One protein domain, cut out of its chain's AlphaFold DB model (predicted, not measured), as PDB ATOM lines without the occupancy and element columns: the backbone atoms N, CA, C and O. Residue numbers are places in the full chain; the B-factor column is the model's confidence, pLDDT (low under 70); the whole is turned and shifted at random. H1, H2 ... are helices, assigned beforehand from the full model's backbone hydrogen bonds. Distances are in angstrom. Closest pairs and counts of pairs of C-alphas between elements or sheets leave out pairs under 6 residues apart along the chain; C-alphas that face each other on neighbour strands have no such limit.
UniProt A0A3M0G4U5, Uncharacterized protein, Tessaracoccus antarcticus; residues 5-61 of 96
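This is residues 5 to 61 of the 96 residues of an uncharacterized protein of Tessaracoccus antarcticus (UniProt A0A3M0G4U5). A longer helix, H1, has two short helices, H2 and H3, packed on the part of it made by residues 12 to 19. H2 folds back against the run of H1, H3 runs the same way as H1, and a wide loop without a named element, residues 31 to 52, leads from H2 round to H3. The printed part has 57 residues, with three named helices in the order H1, H2, H3 and no named strand; its class is all helix, with 30 residues in the helices. It is compact, with a radius of gyration of the C-alphas of 10.4 A and spans of 26 by 25 by 15 A.

H1 is residues 5 to 19, 21.2 A from first to last C-alpha, and begins at C-alpha 5 (200.356, 262.926, 173.337). H2 is residues 24 to 30, 9.9 A long, and begins at C-alpha 24 (218.364, 257.734, 187.024). H3 is residues 53 to 60, 10.5 A long, and ends at C-alpha 60 (222.295, 265.347, 178.082).

H1 and H2 form a helical hairpin. H1 touches H2 with residues 12 to 16 alone; the closest C-alphas, of Gln 12 and Thr 30, are 5.9 A apart. Their lines stand at a steep tilt of 42 degrees, opposite ways. H1 touches H3 with residues 13 to 19 alone; the closest C-alphas, of Arg 17 and Ala 60, are 5.0 A apart. These two run the same way at a shallow tilt of 27 degrees. H2 and H3 are apart. In H1, H2 and H3 every O i to N i+4 pair is within hydrogen-bond range.

The two C-alphas farthest apart, of Thr 18 and Ala 39, are 27.2 A apart. The printed part has no cut. The link from H1 to H2 is tight, with 4 residues; that from H2 to H3 is long, with 22. The mean pLDDT of the printed part is 91.9, and one residue, Ser 38, is under 70.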
ATOM      1  N   PHE A   5     199.424 264.024 173.100       91.06
ATOM      2  CA  PHE A   5     200.356 262.926 173.337       91.06
ATOM      3  C   PHE A   5     201.773 263.280 172.868       91.06
ATOM      4  O   PHE A   5     202.703 263.257 173.662       91.06
ATOM      5  N   TRP A   6     201.932 263.688 171.607       93.06
ATOM      6  CA  TRP A   6     203.249 264.016 171.057       93.06
ATOM      7  C   TRP A   6     203.849 265.294 171.649       93.06
ATOM      8  O   TRP A   6     205.065 265.395 171.757       93.06
ATOM      9  N   THR A   7     203.017 266.244 172.087       95.12
ATOM     10  CA  THR A   7     203.488 267.382 172.888       95.12
ATOM     11  C   THR A   7     204.088 266.909 174.210       95.12
ATOM     12  O   THR A   7     205.195 267.314 174.530       95.12
ATOM     13  N   ALA A   8     203.424 265.994 174.926       93.81
ATOM     14  CA  ALA A   8     203.958 265.457 176.176       93.81
ATOM     15  C   ALA A   8     205.290 264.714 175.970       93.81
ATOM     16  O   ALA A   8     206.216 264.915 176.747       93.81
ATOM     17  N   ILE A   9     205.421 263.918 174.900       96.06
ATOM     18  CA  ILE A   9     206.695 263.263 174.553       96.06
ATOM     19  C   ILE A   9     207.795 264.299 174.284       96.06
ATOM     20  O   ILE A   9     208.888 264.193 174.838       96.06
ATOM     21  N   ALA A  10     207.511 265.328 173.479       96.25
ATOM     22  CA  ALA A  10     208.482 266.381 173.184       96.25
ATOM     23  C   ALA A  10     208.912 267.140 174.451       96.25
ATOM     24  O   ALA A  10     210.099 267.419 174.623       96.25
ATOM     25  N   ASP A  11     207.976 267.414 175.360       96.62
ATOM     26  CA  ASP A  11     208.259 268.083 176.631       96.62
ATOM     27  C   ASP A  11     209.162 267.222 177.533       96.62
ATOM     28  O   ASP A  11     210.100 267.746 178.139       96.62
ATOM     29  N   GLN A  12     208.949 265.901 177.587       97.44
ATOM     30  CA  GLN A  12     209.818 264.976 178.328       97.44
ATOM     31  C   GLN A  12     211.254 264.993 177.787       97.44
ATOM     32  O   GLN A  12     212.206 265.167 178.551       97.44
ATOM     33  N   LEU A  13     211.421 264.872 176.467       98.19
ATOM     34  CA  LEU A  13     212.740 264.871 175.828       98.19
ATOM     35  C   LEU A  13     213.443 266.231 175.972       98.19
ATOM     36  O   LEU A  13     214.630 266.292 176.299       98.19
ATOM     37  N   ALA A  14     212.710 267.336 175.806       98.12
ATOM     38  CA  ALA A  14     213.227 268.684 176.029       98.12
ATOM     39  C   ALA A  14     213.653 268.906 177.488       98.12
ATOM     40  O   ALA A  14     214.681 269.540 177.739       98.12
ATOM     41  N   THR A  15     212.907 268.350 178.446       98.19
ATOM     42  CA  THR A  15     213.242 268.401 179.876       98.19
ATOM     43  C   THR A  15     214.556 267.677 180.154       98.19
ATOM     44  O   THR A  15     215.430 268.245 180.807       98.19
ATOM     45  N   ILE A  16     214.749 266.473 179.601       98.31
ATOM     46  CA  ILE A  16     216.009 265.719 179.730       98.31
ATOM     47  C   ILE A  16     217.183 266.522 179.150       98.31
ATOM     48  O   ILE A  16     218.192 266.708 179.831       98.31
ATOM     49  N   ARG A  17     217.045 267.064 177.933       98.25
ATOM     50  CA  ARG A  17     218.104 267.868 177.290       98.25
ATOM     51  C   ARG A  17     218.457 269.129 178.070       98.25
ATOM     52  O   ARG A  17     219.632 269.459 178.215       98.25
ATOM     53  N   THR A  18     217.440 269.838 178.556       98.25
ATOM     54  CA  THR A  18     217.608 271.127 179.242       98.25
ATOM     55  C   THR A  18     218.211 270.937 180.625       98.25
ATOM     56  O   THR A  18     219.175 271.616 180.976       98.25
ATOM     57  N   ASN A  19     217.670 269.999 181.402       98.00
ATOM     58  CA  ASN A  19     218.071 269.809 182.793       98.00
ATOM     59  C   ASN A  19     219.336 268.964 182.926       98.00
ATOM     60  O   ASN A  19     219.979 269.012 183.971       98.00
ATOM     61  N   ARG A  20     219.700 268.214 181.875       98.06
ATOM     62  CA  ARG A  20     220.877 267.336 181.828       98.06
ATOM     63  C   ARG A  20     220.980 266.467 183.093       98.06
ATOM     64  O   ARG A  20     221.985 266.557 183.805       98.06
ATOM     65  N   PRO A  21     219.935 265.679 183.412       97.12
ATOM     66  CA  PRO A  21     219.884 264.920 184.653       97.12
ATOM     67  C   PRO A  21     221.100 264.008 184.753       97.12
ATOM     68  O   PRO A  21     221.508 263.391 183.768       97.12
ATOM     69  N   THR A  22     221.677 263.920 185.946       97.31
ATOM     70  CA  THR A  22     222.864 263.083 186.202       97.31
ATOM     71  C   THR A  22     222.522 261.835 187.003       97.31
ATOM     72  O   THR A  22     223.385 260.993 187.249       97.31
ATOM     73  N   THR A  23     221.250 261.686 187.383       96.75
ATOM     74  CA  THR A  23     220.745 260.530 188.115       96.75
ATOM     75  C   THR A  23     219.597 259.847 187.374       96.75
ATOM     76  O   THR A  23     218.819 260.470 186.652       96.75
ATOM     77  N   VAL A  24     219.459 258.537 187.594       94.56
ATOM     78  CA  VAL A  24     218.364 257.734 187.024       94.56
ATOM     79  C   VAL A  24     217.002 258.155 187.596       94.56
ATOM     80  O   VAL A  24     216.007 258.136 186.878       94.56
ATOM     81  N   ALA A  25     216.951 258.591 188.859       94.94
ATOM     82  CA  ALA A  25     215.716 259.036 189.507       94.94
ATOM     83  C   ALA A  25     215.099 260.262 188.815       94.94
ATOM     84  O   ALA A  25     213.889 260.316 188.621       94.94
ATOM     85  N   GLU A  26     215.930 261.215 188.383       95.56
ATOM     86  CA  GLU A  26     215.472 262.388 187.630       95.56
ATOM     87  C   GLU A  26     214.904 262.002 186.253       95.56
ATOM     88  O   GLU A  26     213.922 262.591 185.799       95.56
ATOM     89  N   ILE A  27     215.484 260.987 185.599       96.06
ATOM     90  CA  ILE A  27     214.972 260.455 184.327       96.06
ATOM     91  C   ILE A  27     213.616 259.777 184.547       96.06
ATOM     92  O   ILE A  27     212.665 260.076 183.829       96.06
ATOM     93  N   ILE A  28     213.501 258.910 185.559       94.69
ATOM     94  CA  ILE A  28     212.249 258.219 185.911       94.69
ATOM     95  C   ILE A  28     211.126 259.223 186.182       94.69
ATOM     96  O   ILE A  28     210.040 259.087 185.621       94.69
ATOM     97  N   GLU A  29     211.396 260.247 186.993       95.00
ATOM     98  CA  GLU A  29     210.418 261.294 187.305       95.00
ATOM     99  C   GLU A  29     209.973 262.030 186.034       95.00
ATOM    100  O   GLU A  29     208.778 262.208 185.797       95.00
ATOM    101  N   THR A  30     210.920 262.373 185.156       95.44
ATOM    102  CA  THR A  30     210.613 263.032 183.877       95.44
ATOM    103  C   THR A  30     209.711 262.168 182.988       95.44
ATOM    104  O   THR A  30     208.829 262.683 182.302       95.44
ATOM    105  N   LEU A  31     209.870 260.844 183.029       94.56
ATOM    106  CA  LEU A  31     209.056 259.895 182.266       94.56
ATOM    107  C   LEU A  31     207.681 259.594 182.901       94.56
ATOM    108  O   LEU A  31     206.955 258.738 182.401       94.56
ATOM    109  N   GLY A  32     207.287 260.310 183.960       88.81
ATOM    110  CA  GLY A  32     205.999 260.138 184.644       88.81
ATOM    111  C   GLY A  32     206.022 259.112 185.782       88.81
ATOM    112  O   GLY A  32     204.965 258.766 186.317       88.81
ATOM    113  N   GLY A  33     207.212 258.634 186.157       86.06
ATOM    114  CA  GLY A  33     207.431 257.724 187.276       86.06
ATOM    115  C   GLY A  33     206.720 256.373 187.143       86.06
ATOM    116  O   GLY A  33     206.296 255.954 186.062       86.06
ATOM    117  N   SER A  34     206.544 255.696 188.278       77.75
ATOM    118  CA  SER A  34     205.927 254.363 188.337       77.75
ATOM    119  C   SER A  34     204.459 254.347 187.901       77.75
ATOM    120  O   SER A  34     203.971 253.322 187.435       77.75
ATOM    121  N   ALA A  35     203.755 255.478 187.998       77.19
ATOM    122  CA  ALA A  35     202.373 255.602 187.534       77.19
ATOM    123  C   ALA A  35     202.245 255.472 186.006       77.19
ATOM    124  O   ALA A  35     201.186 255.086 185.515       77.19
ATOM    125  N   ALA A  36     203.310 255.788 185.264       77.81
ATOM    126  CA  ALA A  36     203.367 255.633 183.817       77.81
ATOM    127  C   ALA A  36     203.912 254.262 183.382       77.81
ATOM    128  O   ALA A  36     203.836 253.928 182.202       77.81
ATOM    129  N   ALA A  37     204.475 253.470 184.298       76.62
ATOM    130  CA  ALA A  37     205.190 252.252 183.954       76.62
ATOM    131  C   ALA A  37     204.273 251.110 183.481       76.62
ATOM    132  O   ALA A  37     203.229 250.845 184.072       76.62
ATOM    133  N   SER A  38     204.719 250.368 182.459       68.94
ATOM    134  CA  SER A  38     204.075 249.113 182.035       68.94
ATOM    135  C   SER A  38     204.633 247.889 182.774       68.94
ATOM    136  O   SER A  38     203.867 247.026 183.190       68.94
ATOM    137  N   ALA A  39     205.959 247.787 182.930       70.44
ATOM    138  CA  ALA A  39     206.625 246.657 183.597       70.44
ATOM    139  C   ALA A  39     207.979 247.018 184.262       70.44
ATOM    140  O   ALA A  39     208.684 246.125 184.725       70.44
ATOM    141  N   GLY A  40     208.349 248.308 184.311       79.38
ATOM    142  CA  GLY A  40     209.623 248.812 184.856       79.38
ATOM    143  C   GLY A  40     209.441 250.008 185.803       79.38
ATOM    144  O   GLY A  40     208.350 250.212 186.322       79.38
ATOM    145  N   ASP A  41     210.488 250.811 186.018       84.94
ATOM    146  CA  ASP A  41     210.415 251.993 186.905       84.94
ATOM    147  C   ASP A  41     209.750 253.214 186.243       84.94
ATOM    148  O   ASP A  41     209.225 254.096 186.921       84.94
ATOM    149  N   ALA A  42     209.754 253.247 184.910       90.75
ATOM    150  CA  ALA A  42     209.033 254.193 184.067       90.75
ATOM    151  C   ALA A  42     208.767 253.559 182.690       90.75
ATOM    152  O   ALA A  42     209.280 252.481 182.378       90.75
ATOM    153  N   PHE A  43     207.980 254.231 181.847       89.56
ATOM    154  CA  PHE A  43     207.749 253.823 180.462       89.56
ATOM    155  C   PHE A  43     207.842 255.029 179.534       89.56
ATOM    156  O   PHE A  43     207.098 255.998 179.673       89.56
ATOM    157  N   PHE A  44     208.742 254.957 178.558       92.50
ATOM    158  CA  PHE A  44     208.799 255.944 177.491       92.50
ATOM    159  C   PHE A  44     207.890 255.511 176.338       92.50
ATOM    160  O   PHE A  44     208.277 254.724 175.477       92.50
ATOM    161  N   ALA A  45     206.674 256.056 176.312       90.81
ATOM    162  CA  ALA A  45     205.678 255.750 175.284       90.81
ATOM    163  C   ALA A  45     206.017 256.322 173.892       90.81
ATOM    164  O   ALA A  45     205.329 256.010 172.925       90.81
ATOM    165  N   GLY A  46     207.045 257.173 173.791       90.12
ATOM    166  CA  GLY A  46     207.467 257.820 172.545       90.12
ATOM    167  C   GLY A  46     208.368 256.968 171.645       90.12
ATOM    168  O   GLY A  46     208.797 257.458 170.599       90.12
ATOM    169  N   SER A  47     208.672 255.721 172.031       84.88
ATOM    170  CA  SER A  47     209.429 254.792 171.182       84.88
ATOM    171  C   SER A  47     208.769 254.678 169.800       84.88
ATOM    172  O   SER A  47     207.553 254.506 169.701       84.88
ATOM    173  N   GLY A  48     209.559 254.839 168.733       80.44
ATOM    174  CA  GLY A  48     209.078 254.862 167.343       80.44
ATOM    175  C   GLY A  48     208.699 256.236 166.759       80.44
ATOM    176  O   GLY A  48     208.290 256.291 165.602       80.44
ATOM    177  N   GLY A  49     208.821 257.340 167.512       86.69
ATOM    178  CA  GLY A  49     208.786 258.714 166.971       86.69
ATOM    179  C   GLY A  49     210.086 259.168 166.272       86.69
ATOM    180  O   GLY A  49     211.064 258.428 166.221       86.69
ATOM    181  N   ASP A  50     210.123 260.406 165.763       89.00
ATOM    182  CA  ASP A  50     211.322 260.974 165.099       89.00
ATOM    183  C   ASP A  50     212.479 261.259 166.071       89.00
ATOM    184  O   ASP A  50     213.639 261.269 165.672       89.00
ATOM    185  N   ASP A  51     212.148 261.514 167.336       92.00
ATOM    186  CA  ASP A  51     213.084 261.841 168.405       92.00
ATOM    187  C   ASP A  51     212.965 260.777 169.494       92.00
ATOM    188  O   ASP A  51     211.866 260.472 169.974       92.00
ATOM    189  N   GLN A  52     214.089 260.161 169.831       93.38
ATOM    190  CA  GLN A  52     214.131 258.979 170.672       93.38
ATOM    191  C   GLN A  52     214.781 259.308 172.018       93.38
ATOM    192  O   GLN A  52     215.642 260.179 172.142       93.38
ATOM    193  N   LEU A  53     214.416 258.553 173.058       95.50
ATOM    194  CA  LEU A  53     214.974 258.746 174.400       95.50
ATOM    195  C   LEU A  53     216.512 258.670 174.411       95.50
ATOM    196  O   LEU A  53     217.155 259.412 175.149       95.50
ATOM    197  N   TRP A  54     217.105 257.810 173.577       94.94
ATOM    198  CA  TRP A  54     218.560 257.688 173.459       94.94
ATOM    199  C   TRP A  54     219.254 258.984 172.982       94.94
ATOM    200  O   TRP A  54     220.340 259.274 173.476       94.94
ATOM    201  N   ASP A  55     218.610 259.807 172.141       95.19
ATOM    202  CA  ASP A  55     219.163 261.036 171.563       95.19
ATOM    203  C   ASP A  55     219.192 262.108 172.651       95.19
ATOM    204  O   ASP A  55     220.226 262.710 172.940       95.19
ATOM    205  N   ALA A  56     218.064 262.268 173.351       97.38
ATOM    206  CA  ALA A  56     217.956 263.185 174.478       97.38
ATOM    207  C   ALA A  56     218.948 262.840 175.602       97.38
ATOM    208  O   ALA A  56     219.525 263.742 176.213       97.38
ATOM    209  N   LEU A  57     219.169 261.549 175.873       97.62
ATOM    210  CA  LEU A  57     220.153 261.089 176.855       97.62
ATOM    211  C   LEU A  57     221.592 261.378 176.405       97.62
ATOM    212  O   LEU A  57     222.380 261.890 177.206       97.62
ATOM    213  N   GLU A  58     221.935 261.095 175.147       97.38
ATOM    214  CA  GLU A  58     223.266 261.379 174.600       97.38
ATOM    215  C   GLU A  58     223.576 262.883 174.628       97.38
ATOM    216  O   GLU A  58     224.612 263.301 175.154       97.38
ATOM    217  N   GLU A  59     222.635 263.720 174.186       97.81
ATOM    218  CA  GLU A  59     222.752 265.179 174.247       97.81
ATOM    219  C   GLU A  59     222.874 265.700 175.692       97.81
ATOM    220  O   GLU A  59     223.640 266.636 175.965       97.81
ATOM    221  N   ALA A  60     222.178 265.069 176.648       97.62
ATOM    222  CA  ALA A  60     222.295 265.347 178.082       97.62
ATOM    223  C   ALA A  60     223.648 264.908 178.682       97.62
ATOM    224  O   ALA A  60     224.015 265.360 179.770       97.62
ATOM    225  N   GLY A  61     224.452 264.133 177.949       97.19
ATOM    226  CA  GLY A  61     225.801 263.710 178.333       97.19
ATOM    227  C   GLY A  61     225.895 262.278 178.856       97.19
ATOM    228  O   GLY A  61     226.946 261.897 179.378       97.19
TER     229      GLY A  61